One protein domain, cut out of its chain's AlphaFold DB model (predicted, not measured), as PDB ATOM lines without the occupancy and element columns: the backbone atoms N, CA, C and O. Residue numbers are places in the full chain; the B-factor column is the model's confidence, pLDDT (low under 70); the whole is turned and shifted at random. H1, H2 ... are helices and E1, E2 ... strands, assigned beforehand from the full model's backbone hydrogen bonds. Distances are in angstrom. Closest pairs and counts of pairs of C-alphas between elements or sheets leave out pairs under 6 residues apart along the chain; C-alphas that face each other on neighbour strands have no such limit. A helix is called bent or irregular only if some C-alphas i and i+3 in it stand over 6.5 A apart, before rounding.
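This is residues 3 to 43 of the 48 residues of an uncharacterized protein of Hordeum vulgare subsp. vulgare (UniProt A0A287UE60). The domain is an open arch: a single helix, H1, makes one leg, a bent two-stranded hairpin, E1 and E2, makes the other, and the long link of residues 14 to 26 spans from one leg to the other. The middle between the legs is empty, and residues 3 to 24, of which 3 to 13 belong to H1, stand free. The printed part has 41 residues with one named helix and two named strands, in the order H1, E1, E2; the sheet has the order E1 - E2 and is antiparallel, and the class is mixed, helices and strands. The whole is only just loose, close to extended, with a radius of gyration of the C-alphas of 13.4 A, and it is flat, with spans of 28 by 28 by 14 A.

H1 is residues 3 to 13 and begins at C-alpha 3, at (-49.041, 22.562, 17.149); it measures 15.7 A from first to last C-alpha. Residues 14 to 26 follow with no named element. E1 is residues 27 to 34, 18.0 A long from first to last C-alpha, and begins at C-alpha 27, at (-21.343, 26.030, 17.332). E2 is residues 37 to 42, 15.3 A long from first to last C-alpha, and ends at C-alpha 42, at (-16.963, 25.319, 15.096).

In H1 every O i to N i+4 pair is within hydrogen-bond range, and the helix is not bent. H1 and E2 are apart, with no C-alpha of the one within 8 A of the other. E1 bends by 68 degrees at residue 30. E1 and E2 form a hairpin of antiparallel neighbour strands, with 158 degrees between their N-to-C directions. Among the C-alphas that face each other are those of Val 29 and Val 40, 4.5 A apart, and those of Met 27 and Ala 42, 5.0 A apart. Near the turn, N of Leu 37 and O of Gly 34 are within hydrogen-bond range at 2.8 A; farther along, N of Arg 41 and O of Gln 28 are so at 2.8 A.

The two C-alphas farthest apart are those of Ala 3 and Ser 43, the first and last printed residues, at 34.1 A. The printed part has no cut. The link from H1 to E1 is long, with 13 residues, and its C-alphas lie 9 to 16 A from the mean of the C-alphas; the link from E1 to E2 is tight, with 2 residues. The mean pLDDT of the printed part is 88.1, and residues 15 to 16, in the long link, are under 70.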
ATOM      1  N   ALA A   3     -49.542  23.088  15.878       74.38
ATOM      2  CA  ALA A   3     -49.041  22.562  17.149       74.38
ATOM      3  C   ALA A   3     -47.506  22.624  17.279       74.38
ATOM      4  O   ALA A   3     -47.008  22.944  18.353       74.38
ATOM      5  N   GLY A   4     -46.758  22.421  16.185       86.62
ATOM      6  CA  GLY A   4     -45.287  22.363  16.222       86.62
ATOM      7  C   GLY A   4     -44.637  23.612  16.826       86.62
ATOM      8  O   GLY A   4     -43.809  23.506  17.724       86.62
ATOM      9  N   ARG A   5     -45.088  24.813  16.431       90.44
ATOM     10  CA  ARG A   5     -44.574  26.082  16.983       90.44
ATOM     11  C   ARG A   5     -44.860  26.236  18.481       90.44
ATOM     12  O   ARG A   5     -44.028  26.780  19.200       90.44
ATOM     13  N   LYS A   6     -46.036  25.789  18.945       89.19
ATOM     14  CA  LYS A   6     -46.422  25.860  20.363       89.19
ATOM     15  C   LYS A   6     -45.529  24.949  21.208       89.19
ATOM     16  O   LYS A   6     -45.033  25.388  22.239       89.19
ATOM     17  N   ASN A   7     -45.277  23.732  20.730       87.38
ATOM     18  CA  ASN A   7     -44.442  22.757  21.430       87.38
ATOM     19  C   ASN A   7     -42.976  23.213  21.510       87.38
ATOM     20  O   ASN A   7     -42.388  23.149  22.582       87.38
ATOM     21  N   LEU A   8     -42.419  23.758  20.419       87.06
ATOM     22  CA  LEU A   8     -41.049  24.290  20.408       87.06
ATOM     23  C   LEU A   8     -40.869  25.459  21.385       87.06
ATOM     24  O   LEU A   8     -39.902  25.490  22.138       87.06
ATOM     25  N   ARG A   9     -41.821  26.404  21.416       86.81
ATOM     26  CA  ARG A   9     -41.775  27.528  22.368       86.81
ATOM     27  C   ARG A   9     -41.809  27.055  23.816       86.81
ATOM     28  O   ARG A   9     -41.059  27.580  24.628       86.81
ATOM     29  N   ARG A  10     -42.659  26.069  24.112       86.69
ATOM     30  CA  ARG A  10     -42.765  25.467  25.442       86.69
ATOM     31  C   ARG A  10     -41.436  24.834  25.869       86.69
ATOM     32  O   ARG A  10     -40.940  25.176  26.933       86.69
ATOM     33  N   ALA A  11     -40.821  24.024  25.006       83.94
ATOM     34  CA  ALA A  11     -39.532  23.388  25.283       83.94
ATOM     35  C   ALA A  11     -38.399  24.399  25.555       83.94
ATOM     36  O   ALA A  11     -37.598  24.187  26.458       83.94
ATOM     37  N   CYS A  12     -38.352  25.529  24.832       82.81
ATOM     38  CA  CYS A  12     -37.380  26.594  25.116       82.81
ATOM     39  C   CYS A  12     -37.642  27.330  26.443       82.81
ATOM     40  O   CYS A  12     -36.699  27.806  27.066       82.81
ATOM     41  N   GLN A  13     -38.908  27.485  26.847       80.69
ATOM     42  CA  GLN A  13     -39.305  28.259  28.031       80.69
ATOM     43  C   GLN A  13     -39.245  27.458  29.329       80.69
ATOM     44  O   GLN A  13     -38.976  28.033  30.379       80.69
ATOM     45  N   GLU A  14     -39.475  26.145  29.271       79.44
ATOM     46  CA  GLU A  14     -39.434  25.262  30.442       79.44
ATOM     47  C   GLU A  14     -38.011  25.056  30.993       79.44
ATOM     48  O   GLU A  14     -37.840  24.344  31.979       79.44
ATOM     49  N   GLY A  15     -36.997  25.711  30.407       61.22
ATOM     50  CA  GLY A  15     -35.699  25.936  31.047       61.22
ATOM     51  C   GLY A  15     -34.955  24.657  31.419       61.22
ATOM     52  O   GLY A  15     -34.091  24.686  32.293       61.22
ATOM     53  N   THR A  16     -35.291  23.531  30.783       69.62
ATOM     54  CA  THR A  16     -34.550  22.290  30.981       69.62
ATOM     55  C   THR A  16     -33.136  22.542  30.488       69.62
ATOM     56  O   THR A  16     -32.929  22.816  29.305       69.62
ATOM     57  N   ALA A  17     -32.173  22.520  31.408       73.38
ATOM     58  CA  ALA A  17     -30.771  22.636  31.054       73.38
ATOM     59  C   ALA A  17     -30.442  21.518  30.057       73.38
ATOM     60  O   ALA A  17     -30.611  20.340  30.364       73.38
ATOM     61  N   VAL A  18     -30.024  21.896  28.849       80.94
ATOM     62  CA  VAL A  18     -29.571  20.940  27.842       80.94
ATOM     63  C   VAL A  18     -28.084  20.722  28.067       80.94
ATOM     64  O   VAL A  18     -27.293  21.662  27.995       80.94
ATOM     65  N   THR A  19     -27.714  19.487  28.373       87.88
ATOM     66  CA  THR A  19     -26.320  19.049  28.441       87.88
ATOM     67  C   THR A  19     -25.921  18.445  27.106       87.88
ATOM     68  O   THR A  19     -26.716  17.719  26.512       87.88
ATOM     69  N   LEU A  20     -24.695  18.711  26.657       89.56
ATOM     70  CA  LEU A  20     -24.151  18.067  25.462       89.56
ATOM     71  C   LEU A  20     -23.979  16.569  25.718       89.56
ATOM     72  O   LEU A  20     -23.368  16.183  26.718       89.56
ATOM     73  N   ALA A  21     -24.505  15.741  24.822       90.69
ATOM     74  CA  ALA A  21     -24.172  14.327  24.772       90.69
ATOM     75  C   ALA A  21     -22.774  14.113  24.159       90.69
ATOM     76  O   ALA A  21     -22.160  15.026  23.597       90.69
ATOM     77  N   GLU A  22     -22.259  12.888  24.256       91.44
ATOM     78  CA  GLU A  22     -21.007  12.514  23.596       91.44
ATOM     79  C   GLU A  22     -21.100  12.749  22.079       91.44
ATOM     80  O   GLU A  22     -22.060  12.338  21.428       91.44
ATOM     81  N   GLY A  23     -20.102  13.437  21.517       90.31
ATOM     82  CA  GLY A  23     -20.062  13.798  20.097       90.31
ATOM     83  C   GLY A  23     -20.841  15.066  19.723       90.31
ATOM     84  O   GLY A  23     -20.730  15.522  18.584       90.31
ATOM     85  N   GLU A  24     -21.581  15.682  20.650       91.06
ATOM     86  CA  GLU A  24     -22.232  16.972  20.417       91.06
ATOM     87  C   GLU A  24     -21.296  18.150  20.718       91.06
ATOM     88  O   GLU A  24     -20.397  18.080  21.555       91.06
ATOM     89  N   SER A  25     -21.510  19.275  20.029       89.50
ATOM     90  CA  SER A  25     -20.739  20.499  20.254       89.50
ATOM     91  C   SER A  25     -21.597  21.747  20.086       89.50
ATOM     92  O   SER A  25     -22.567  21.773  19.330       89.50
ATOM     93  N   ILE A  26     -21.217  22.807  20.798       90.00
ATOM     94  CA  ILE A  26     -21.808  24.133  20.629       90.00
ATOM     95  C   ILE A  26     -21.093  24.824  19.468       90.00
ATOM     96  O   ILE A  26     -19.868  24.959  19.476       90.00
ATOM     97  N   MET A  27     -21.861  25.298  18.487       93.50
ATOM     98  CA  MET A  27     -21.343  26.030  17.332       93.50
ATOM     99  C   MET A  27     -21.997  27.405  17.214       93.50
ATOM    100  O   MET A  27     -23.169  27.584  17.551       93.50
ATOM    101  N   GLN A  28     -21.248  28.380  16.698       93.25
ATOM    102  CA  GLN A  28     -21.763  29.725  16.463       93.25
ATOM    103  C   GLN A  28     -22.278  29.851  15.030       93.25
ATOM    104  O   GLN A  28     -21.540  29.606  14.078       93.25
ATOM    105  N   VAL A  29     -23.528  30.279  14.860       95.25
ATOM    106  CA  VAL A  29     -24.080  30.581  13.532       95.25
ATOM    107  C   VAL A  29     -23.425  31.845  12.975       95.25
ATOM    108  O   VAL A  29     -23.388  32.873  13.650       95.25
ATOM    109  N   VAL A  30     -22.930  31.771  11.738       96.06
ATOM    110  CA  VAL A  30     -22.255  32.877  11.037       96.06
ATOM    111  C   VAL A  30     -23.147  33.470   9.953       96.06
ATOM    112  O   VAL A  30     -23.197  34.685   9.781       96.06
ATOM    113  N   THR A  31     -23.856  32.638   9.189       97.31
ATOM    114  CA  THR A  31     -24.684  33.104   8.066       97.31
ATOM    115  C   THR A  31     -25.868  32.171   7.833       97.31
ATOM    116  O   THR A  31     -25.755  30.953   7.954       97.31
ATOM    117  N   LEU A  32     -27.016  32.741   7.464       97.44
ATOM    118  CA  LEU A  32     -28.189  31.989   7.018       97.44
ATOM    119  C   LEU A  32     -28.141  31.862   5.494       97.44
ATOM    120  O   LEU A  32     -28.146  32.872   4.794       97.44
ATOM    121  N   ARG A  33     -28.092  30.633   4.969       95.81
ATOM    122  CA  ARG A  33     -27.980  30.379   3.520       95.81
ATOM    123  C   ARG A  33     -29.339  30.161   2.838       95.81
ATOM    124  O   ARG A  33     -29.405  30.138   1.615       95.81
ATOM    125  N   GLY A  34     -30.418  30.039   3.616       94.31
ATOM    126  CA  GLY A  34     -31.745  29.656   3.117       94.31
ATOM    127  C   GLY A  34     -31.896  28.136   3.011       94.31
ATOM    128  O   GLY A  34     -30.980  27.397   3.350       94.31
ATOM    129  N   SER A  35     -33.069  27.646   2.600       96.50
ATOM    130  CA  SER A  35     -33.339  26.198   2.444       96.50
ATOM    131  C   SER A  35     -33.035  25.346   3.687       96.50
ATOM    132  O   SER A  35     -32.670  24.180   3.573       96.50
ATOM    133  N   ASN A  36     -33.185  25.929   4.882       95.31
ATOM    134  CA  ASN A  36     -32.810  25.331   6.173       95.31
ATOM    135  C   ASN A  36     -31.305  25.049   6.345       95.31
ATOM    136  O   ASN A  36     -30.921  24.330   7.263       95.31
ATOM    137  N   LEU A  37     -30.455  25.638   5.502       96.69
ATOM    138  CA  LEU A  37     -29.005  25.586   5.623       96.69
ATOM    139  C   LEU A  37     -28.482  26.829   6.350       96.69
ATOM    140  O   LEU A  37     -28.880  27.968   6.077       96.69
ATOM    141  N   ILE A  38     -27.547  26.585   7.261       97.19
ATOM    142  CA  ILE A  38     -26.826  27.605   8.016       97.19
ATOM    143  C   ILE A  38     -25.329  27.329   7.931       97.19
ATOM    144  O   ILE A  38     -24.896  26.182   7.867       97.19
ATOM    145  N   GLU A  39     -24.541  28.393   7.926       96.06
ATOM    146  CA  GLU A  39     -23.098  28.325   8.087       96.06
ATOM    147  C   GLU A  39     -22.760  28.493   9.561       96.06
ATOM    148  O   GLU A  39     -23.257  29.411  10.223       96.06
ATOM    149  N   VAL A  40     -21.919  27.600  10.069       95.38
ATOM    150  CA  VAL A  40     -21.529  27.554  11.473       95.38
ATOM    151  C   VAL A  40     -20.014  27.604  11.598       95.38
ATOM    152  O   VAL A  40     -19.288  27.004  10.808       95.38
ATOM    153  N   ARG A  41     -19.532  28.313  12.614       93.94
ATOM    154  CA  ARG A  41     -18.142  28.282  13.052       93.94
ATOM    155  C   ARG A  41     -18.044  27.313  14.219       93.94
ATOM    156  O   ARG A  41     -18.615  27.563  15.282       93.94
ATOM    157  N   ALA A  42     -17.327  26.214  14.012       83.62
ATOM    158  CA  ALA A  42     -16.963  25.319  15.096       83.62
ATOM    159  C   ALA A  42     -15.926  26.006  15.997       83.62
ATOM    160  O   ALA A  42     -14.951  26.594  15.515       83.62
ATOM    161  N   SER A  43     -16.139  25.940  17.308       72.50
ATOM    162  CA  SER A  43     -15.133  26.327  18.291       72.50
ATOM    163  C   SER A  43     -14.112  25.197  18.385       72.50
ATOM    164  O   SER A  43     -14.311  24.233  19.116       72.50
TER     165      SER A  43